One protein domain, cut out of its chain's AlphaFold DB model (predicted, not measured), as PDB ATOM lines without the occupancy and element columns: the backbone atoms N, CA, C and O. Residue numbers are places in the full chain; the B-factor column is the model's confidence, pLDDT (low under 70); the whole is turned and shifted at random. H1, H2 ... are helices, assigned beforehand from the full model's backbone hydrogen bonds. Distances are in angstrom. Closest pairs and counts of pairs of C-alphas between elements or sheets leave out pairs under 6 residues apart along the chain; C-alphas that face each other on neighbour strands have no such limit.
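This is residues 154 to 216 of the 1255 residues of an uncharacterized protein of Perkinsus marinus (strain ATCC 50983 / TXsc) (UniProt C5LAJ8). Two long helices, H2 and H3, run side by side as a hairpin, and the short helix H1 folds back along the first part of H2. The 63 printed residues hold three named helices in the order H1, H2, H3 and no named strand: all helix. The rod spans 43 by 20 by 14 A, only just loose, close to compact, with a radius of gyration of the C-alphas of 13.2 A.

H1, residues 154 to 161, touches residues 170 to 178 of H2, residues 168 to 188; the closest C-alphas, of Glu 154 and Tyr 174, are 5.2 A apart. This hairpin has a shallow tilt of 16 degrees, opposite ways. H2 touches H3, residues 196 to 213, in a second hairpin, at 25 degrees, shallow, opposite ways; the closest C-alphas, of Leu 182 and Ala 203, are 5.5 A apart. H1 and H3 are close but not clearly touching, C-alphas 155 and 210 being 7.5 A apart. Every O i to N i+4 pair is within hydrogen-bond range in H1 and H3, and 16 of 17 in H2.

H1 begins at C-alpha 154 (254.163, 209.061, 207.658). H2 measures 31.3 A. H3 measures 25.6 A and ends at C-alpha 213 (241.834, 212.963, 208.544).

The printed part has no cut, and both links are short. Residues 161 to 171 and 189 to 196 have pLDDT under 70.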
ATOM      1  N   GLU A 154     255.079 209.145 206.511       87.31
ATOM      2  CA  GLU A 154     254.163 209.061 207.658       87.31
ATOM      3  C   GLU A 154     252.680 209.008 207.237       87.31
ATOM      4  O   GLU A 154     251.869 208.363 207.900       87.31
ATOM      5  N   PHE A 155     252.315 209.607 206.100       85.50
ATOM      6  CA  PHE A 155     250.972 209.482 205.522       85.50
ATOM      7  C   PHE A 155     250.695 208.056 205.006       85.50
ATOM      8  O   PHE A 155     249.623 207.499 205.240       85.50
ATOM      9  N   CYS A 156     251.676 207.420 204.366       82.12
ATOM     10  CA  CYS A 156     251.587 206.033 203.908       82.12
ATOM     11  C   CYS A 156     251.641 205.025 205.072       82.12
ATOM     12  O   CYS A 156     250.894 204.045 205.062       82.12
ATOM     13  N   ASN A 157     252.428 205.302 206.119       79.81
ATOM     14  CA  ASN A 157     252.409 204.554 207.380       79.81
ATOM     15  C   ASN A 157     251.029 204.617 208.048       79.81
ATOM     16  O   ASN A 157     250.525 203.589 208.497       79.81
ATOM     17  N   TYR A 158     250.374 205.784 208.060       79.25
ATOM     18  CA  TYR A 158     248.990 205.909 208.521       79.25
ATOM     19  C   TYR A 158     248.029 205.011 207.716       79.25
ATOM     20  O   TYR A 158     247.287 204.232 208.314       79.25
ATOM     21  N   ILE A 159     248.087 205.048 206.376       74.38
ATOM     22  CA  ILE A 159     247.229 204.218 205.506       74.38
ATOM     23  C   ILE A 159     247.448 202.715 205.764       74.38
ATOM     24  O   ILE A 159     246.484 201.950 205.799       74.38
ATOM     25  N   ARG A 160     248.700 202.286 205.978       74.06
ATOM     26  CA  ARG A 160     249.067 200.880 206.230       74.06
ATOM     27  C   ARG A 160     248.772 200.388 207.655       74.06
ATOM     28  O   ARG A 160     248.474 199.212 207.830       74.06
ATOM     29  N   THR A 161     248.855 201.243 208.679       66.00
ATOM     30  CA  THR A 161     248.715 200.832 210.099       66.00
ATOM     31  C   THR A 161     247.289 200.920 210.658       66.00
ATOM     32  O   THR A 161     247.031 200.429 211.764       66.00
ATOM     33  N   ALA A 162     246.350 201.465 209.876       55.47
ATOM     34  CA  ALA A 162     244.932 201.609 210.218       55.47
ATOM     35  C   ALA A 162     244.191 200.287 210.537       55.47
ATOM     36  O   ALA A 162     243.094 200.323 211.091       55.47
ATOM     37  N   ASP A 163     244.776 199.125 210.222       48.50
ATOM     38  CA  ASP A 163     244.193 197.804 210.497       48.50
ATOM     39  C   ASP A 163     244.287 197.347 211.965       48.50
ATOM     40  O   ASP A 163     243.538 196.454 212.376       48.50
ATOM     41  N   SER A 164     245.207 197.904 212.760       46.69
ATOM     42  CA  SER A 164     245.472 197.404 214.117       46.69
ATOM     43  C   SER A 164     244.401 197.851 215.125       46.69
ATOM     44  O   SER A 164     244.186 199.040 215.361       46.69
ATOM     45  N   SER A 165     243.751 196.895 215.799       42.81
ATOM     46  CA  SER A 165     242.683 197.162 216.784       42.81
ATOM     47  C   SER A 165     243.155 197.868 218.069       42.81
ATOM     48  O   SER A 165     242.337 198.208 218.920       42.81
ATOM     49  N   SER A 166     244.462 198.096 218.202       40.03
ATOM     50  CA  SER A 166     245.139 198.881 219.243       40.03
ATOM     51  C   SER A 166     245.561 200.291 218.782       40.03
ATOM     52  O   SER A 166     246.144 201.038 219.563       40.03
ATOM     53  N   GLY A 167     245.331 200.649 217.512       43.16
ATOM     54  CA  GLY A 167     246.079 201.693 216.796       43.16
ATOM     55  C   GLY A 167     245.509 203.118 216.769       43.16
ATOM     56  O   GLY A 167     246.034 203.952 216.033       43.16
ATOM     57  N   THR A 168     244.466 203.461 217.536       48.69
ATOM     58  CA  THR A 168     243.940 204.850 217.554       48.69
ATOM     59  C   THR A 168     244.971 205.874 218.038       48.69
ATOM     60  O   THR A 168     244.936 207.023 217.603       48.69
ATOM     61  N   ILE A 169     245.911 205.452 218.889       49.62
ATOM     62  CA  ILE A 169     247.017 206.285 219.379       49.62
ATOM     63  C   ILE A 169     248.083 206.475 218.281       49.62
ATOM     64  O   ILE A 169     248.494 207.603 218.013       49.62
ATOM     65  N   THR A 170     248.479 205.404 217.584       60.59
ATOM     66  CA  THR A 170     249.543 205.448 216.563       60.59
ATOM     67  C   THR A 170     249.108 206.163 215.282       60.59
ATOM     68  O   THR A 170     249.870 206.954 214.730       60.59
ATOM     69  N   GLY A 171     247.870 205.957 214.820       69.00
ATOM     70  CA  GLY A 171     247.360 206.612 213.608       69.00
ATOM     71  C   GLY A 171     247.299 208.142 213.725       69.00
ATOM     72  O   GLY A 171     247.636 208.857 212.781       69.00
ATOM     73  N   HIS A 172     246.926 208.654 214.903       74.88
ATOM     74  CA  HIS A 172     246.928 210.091 215.188       74.88
ATOM     75  C   HIS A 172     248.353 210.666 215.251       74.88
ATOM     76  O   HIS A 172     248.599 211.774 214.766       74.88
ATOM     77  N   GLU A 173     249.309 209.906 215.795       80.44
ATOM     78  CA  GLU A 173     250.722 210.290 215.854       80.44
ATOM     79  C   GLU A 173     251.330 210.451 214.448       80.44
ATOM     80  O   GLU A 173     251.921 211.493 214.155       80.44
ATOM     81  N   TYR A 174     251.118 209.479 213.550       83.06
ATOM     82  CA  TYR A 174     251.590 209.537 212.158       83.06
ATOM     83  C   TYR A 174     251.057 210.763 211.401       83.06
ATOM     84  O   TYR A 174     251.830 211.518 210.804       83.06
ATOM     85  N   LEU A 175     249.748 211.029 211.476       83.44
ATOM     86  CA  LEU A 175     249.152 212.212 210.843       83.44
ATOM     87  C   LEU A 175     249.667 213.526 211.455       83.44
ATOM     88  O   LEU A 175     249.883 214.501 210.733       83.44
ATOM     89  N   THR A 176     249.922 213.558 212.766       86.38
ATOM     90  CA  THR A 176     250.471 214.741 213.451       86.38
ATOM     91  C   THR A 176     251.916 215.020 213.023       86.38
ATOM     92  O   THR A 176     252.260 216.169 212.728       86.38
ATOM     93  N   LYS A 177     252.756 213.980 212.898       87.25
ATOM     94  CA  LYS A 177     254.115 214.093 212.336       87.25
ATOM     95  C   LYS A 177     254.080 214.568 210.883       87.25
ATOM     96  O   LYS A 177     254.780 215.522 210.549       87.25
ATOM     97  N   CYS A 178     253.201 213.994 210.058       90.75
ATOM     98  CA  CYS A 178     252.963 214.429 208.679       90.75
ATOM     99  C   CYS A 178     252.642 215.938 208.606       90.75
ATOM    100  O   CYS A 178     253.368 216.698 207.962       90.75
ATOM    101  N   VAL A 179     251.631 216.417 209.343       91.31
ATOM    102  CA  VAL A 179     251.247 217.845 209.376       91.31
ATOM    103  C   VAL A 179     252.375 218.752 209.890       91.31
ATOM    104  O   VAL A 179     252.504 219.885 209.411       91.31
ATOM    105  N   SER A 180     253.198 218.273 210.829       91.75
ATOM    106  CA  SER A 180     254.368 218.992 211.353       91.75
ATOM    107  C   SER A 180     255.476 219.143 210.301       91.75
ATOM    108  O   SER A 180     255.932 220.259 210.040       91.75
ATOM    109  N   HIS A 181     255.852 218.051 209.625       90.12
ATOM    110  CA  HIS A 181     256.847 218.062 208.550       90.12
ATOM    111  C   HIS A 181     256.416 218.959 207.379       90.12
ATOM    112  O   HIS A 181     257.184 219.824 206.956       90.12
ATOM    113  N   LEU A 182     255.159 218.864 206.933       90.69
ATOM    114  CA  LEU A 182     254.606 219.744 205.891       90.69
ATOM    115  C   LEU A 182     254.566 221.214 206.324       90.69
ATOM    116  O   LEU A 182     254.798 222.112 205.514       90.69
ATOM    117  N   GLY A 183     254.345 221.470 207.615       88.56
ATOM    118  CA  GLY A 183     254.483 222.800 208.201       88.56
ATOM    119  C   GLY A 183     255.892 223.383 208.053       88.56
ATOM    120  O   GLY A 183     256.021 224.597 207.915       88.56
ATOM    121  N   ASN A 184     256.943 222.557 208.032       87.50
ATOM    122  CA  ASN A 184     258.318 223.019 207.822       87.50
ATOM    123  C   ASN A 184     258.625 223.288 206.340       87.50
ATOM    124  O   ASN A 184     259.225 224.322 206.049       87.50
ATOM    125  N   VAL A 185     258.114 222.466 205.408       85.56
ATOM    126  CA  VAL A 185     258.162 222.764 203.956       85.56
ATOM    127  C   VAL A 185     257.550 224.142 203.672       85.56
ATOM    128  O   VAL A 185     258.146 224.979 203.000       85.56
ATOM    129  N   ILE A 186     256.374 224.415 204.249       85.50
ATOM    130  CA  ILE A 186     255.654 225.683 204.067       85.50
ATOM    131  C   ILE A 186     256.403 226.872 204.703       85.50
ATOM    132  O   ILE A 186     256.361 227.970 204.149       85.50
ATOM    133  N   LYS A 187     257.101 226.679 205.834       84.38
ATOM    134  CA  LYS A 187     257.911 227.730 206.492       84.38
ATOM    135  C   LYS A 187     259.185 228.087 205.725       84.38
ATOM    136  O   LYS A 187     259.572 229.249 205.756       84.38
ATOM    137  N   ALA A 188     259.832 227.122 205.068       78.31
ATOM    138  CA  ALA A 188     261.011 227.386 204.235       78.31
ATOM    139  C   ALA A 188     260.670 228.250 203.005       78.31
ATOM    140  O   ALA A 188     261.502 229.021 202.526       78.31
ATOM    141  N   GLY A 189     259.423 228.160 202.531       68.12
ATOM    142  CA  GLY A 189     258.918 228.961 201.423       68.12
ATOM    143  C   GLY A 189     259.574 228.617 200.077       68.12
ATOM    144  O   GLY A 189     260.299 227.631 199.952       68.12
ATOM    145  N   PRO A 190     259.329 229.424 199.032       65.62
ATOM    146  CA  PRO A 190     259.798 229.131 197.677       65.62
ATOM    147  C   PRO A 190     261.282 229.476 197.429       65.62
ATOM    148  O   PRO A 190     261.721 229.424 196.285       65.62
ATOM    149  N   MET A 191     262.052 229.874 198.449       52.03
ATOM    150  CA  MET A 191     263.315 230.616 198.270       52.03
ATOM    151  C   MET A 191     264.594 229.767 198.122       52.03
ATOM    152  O   MET A 191     265.679 230.342 198.109       52.03
ATOM    153  N   VAL A 192     264.501 228.434 198.022       52.59
ATOM    154  CA  VAL A 192     265.684 227.545 198.097       52.59
ATOM    155  C   VAL A 192     266.078 226.890 196.761       52.59
ATOM    156  O   VAL A 192     267.265 226.783 196.482       52.59
ATOM    157  N   ASN A 193     265.121 226.460 195.927       54.03
ATOM    158  CA  ASN A 193     265.380 225.560 194.788       54.03
ATOM    159  C   ASN A 193     264.531 225.883 193.543       54.03
ATOM    160  O   ASN A 193     263.388 226.336 193.663       54.03
ATOM    161  N   GLU A 194     265.026 225.510 192.351       51.16
ATOM    162  CA  GLU A 194     264.170 225.333 191.165       51.16
ATOM    163  C   GLU A 194     263.004 224.390 191.518       51.16
ATOM    164  O   GLU A 194     263.221 223.247 191.922       51.16
ATOM    165  N   GLY A 195     261.765 224.875 191.387       58.94
ATOM    166  CA  GLY A 195     260.541 224.110 191.666       58.94
ATOM    167  C   GLY A 195     259.836 224.401 193.000       58.94
ATOM    168  O   GLY A 195     258.713 223.936 193.177       58.94
ATOM    169  N   GLY A 196     260.398 225.218 193.903       67.62
ATOM    170  CA  GLY A 196     259.880 225.391 195.276       67.62
ATOM    171  C   GLY A 196     258.398 225.801 195.427       67.62
ATOM    172  O   GLY A 196     257.770 225.486 196.437       67.62
ATOM    173  N   ILE A 197     257.790 226.445 194.420       74.38
ATOM    174  CA  ILE A 197     256.340 226.731 194.406       74.38
ATOM    175  C   ILE A 197     255.514 225.444 194.237       74.38
ATOM    176  O   ILE A 197     254.501 225.275 194.917       74.38
ATOM    177  N   ALA A 198     255.942 224.521 193.372       74.38
ATOM    178  CA  ALA A 198     255.263 223.243 193.158       74.38
ATOM    179  C   ALA A 198     255.364 222.344 194.401       74.38
ATOM    180  O   ALA A 198     254.373 221.729 194.796       74.38
ATOM    181  N   ASP A 199     256.521 222.338 195.065       76.25
ATOM    182  CA  ASP A 199     256.738 221.582 196.301       76.25
ATOM    183  C   ASP A 199     255.872 222.127 197.454       76.25
ATOM    184  O   ASP A 199     255.214 221.358 198.155       76.25
ATOM    185  N   MET A 200     255.745 223.456 197.580       81.62
ATOM    186  CA  MET A 200     254.801 224.087 198.513       81.62
ATOM    187  C   MET A 200     253.329 223.770 198.178       81.62
ATOM    188  O   MET A 200     252.529 223.551 199.089       81.62
ATOM    189  N   VAL A 201     252.948 223.723 196.897       84.38
ATOM    190  CA  VAL A 201     251.592 223.335 196.458       84.38
ATOM    191  C   VAL A 201     251.279 221.883 196.841       84.38
ATOM    192  O   VAL A 201     250.230 221.632 197.437       84.38
ATOM    193  N   ARG A 202     252.200 220.945 196.574       83.12
ATOM    194  CA  ARG A 202     252.095 219.537 197.005       83.12
ATOM    195  C   ARG A 202     251.960 219.442 198.525       83.12
ATOM    196  O   ARG A 202     251.051 218.777 199.019       83.12
ATOM    197  N   ALA A 203     252.805 220.168 199.260       87.25
ATOM    198  CA  ALA A 203     252.800 220.158 200.716       87.25
ATOM    199  C   ALA A 203     251.477 220.660 201.310       87.25
ATOM    200  O   ALA A 203     250.957 220.040 202.235       87.25
ATOM    201  N   ARG A 204     250.881 221.732 200.766       89.88
ATOM    202  CA  ARG A 204     249.566 222.220 201.222       89.88
ATOM    203  C   ARG A 204     248.418 221.272 200.872       89.88
ATOM    204  O   ARG A 204     247.527 221.107 201.701       89.88
ATOM    205  N   LEU A 205     248.437 220.624 199.701       88.38
ATOM    206  CA  LEU A 205     247.440 219.601 199.348       88.38
ATOM    207  C   LEU A 205     247.482 218.418 200.327       88.38
ATOM    208  O   LEU A 205     246.455 218.073 200.910       88.38
ATOM    209  N   LEU A 206     248.668 217.845 200.566       89.25
ATOM    210  CA  LEU A 206     248.828 216.725 201.499       89.25
ATOM    211  C   LEU A 206     248.508 217.140 202.945       89.25
ATOM    212  O   LEU A 206     247.882 216.380 203.683       89.25
ATOM    213  N   ARG A 207     248.845 218.376 203.340       91.62
ATOM    214  CA  ARG A 207     248.519 218.915 204.668       91.62
ATOM    215  C   ARG A 207     247.015 219.106 204.839       91.62
ATOM    216  O   ARG A 207     246.494 218.753 205.889       91.62
ATOM    217  N   GLY A 208     246.309 219.590 203.816       88.62
ATOM    218  CA  GLY A 208     244.846 219.656 203.804       88.62
ATOM    219  C   GLY A 208     244.193 218.275 203.929       88.62
ATOM    220  O   GLY A 208     243.199 218.131 204.640       88.62
ATOM    221  N   ALA A 209     244.768 217.244 203.301       85.81
ATOM    222  CA  ALA A 209     244.288 215.867 203.419       85.81
ATOM    223  C   ALA A 209     244.524 215.295 204.829       85.81
ATOM    224  O   ALA A 209     243.593 214.783 205.449       85.81
ATOM    225  N   ALA A 210     245.732 215.452 205.376       85.00
ATOM    226  CA  ALA A 210     246.059 215.013 206.732       85.00
ATOM    227  C   ALA A 210     245.240 215.758 207.806       85.00
ATOM    228  O   ALA A 210     244.746 215.132 208.738       85.00
ATOM    229  N   LEU A 211     245.007 217.067 207.647       85.50
ATOM    230  CA  LEU A 211     244.131 217.856 208.525       85.50
ATOM    231  C   LEU A 211     242.659 217.411 208.441       85.50
ATOM    232  O   LEU A 211     241.988 217.357 209.468       85.50
ATOM    233  N   LEU A 212     242.155 217.025 207.260       78.12
ATOM    234  CA  LEU A 212     240.822 216.417 207.136       78.12
ATOM    235  C   LEU A 212     240.723 215.067 207.861       78.12
ATOM    236  O   LEU A 212     239.687 214.778 208.454       78.12
ATOM    237  N   LEU A 213     241.777 214.246 207.828       79.00
ATOM    238  CA  LEU A 213     241.834 212.963 208.544       79.00
ATOM    239  C   LEU A 213     241.991 213.146 210.068       79.00
ATOM    240  O   LEU A 213     241.487 212.327 210.830       79.00
ATOM    241  N   LEU A 214     242.613 214.248 210.501       77.56
ATOM    242  CA  LEU A 214     242.691 214.711 211.895       77.56
ATOM    243  C   LEU A 214     241.433 215.461 212.380       77.56
ATOM    244  O   LEU A 214     241.463 216.028 213.469       77.56
ATOM    245  N   GLU A 215     240.346 215.487 211.598       72.12
ATOM    246  CA  GLU A 215     239.089 216.178 211.945       72.12
ATOM    247  C   GLU A 215     239.252 217.699 212.183       72.12
ATOM    248  O   GLU A 215     238.514 218.323 212.945       72.12
ATOM    249  N   GLN A 216     240.177 218.330 211.448       82.38
ATOM    250  CA  GLN A 216     240.437 219.779 211.432       82.38
ATOM    251  C   GLN A 216     240.009 220.413 210.085       82.38
ATOM    252  O   GLN A 216     240.845 220.861 209.289       82.38
TER     253      GLN A 216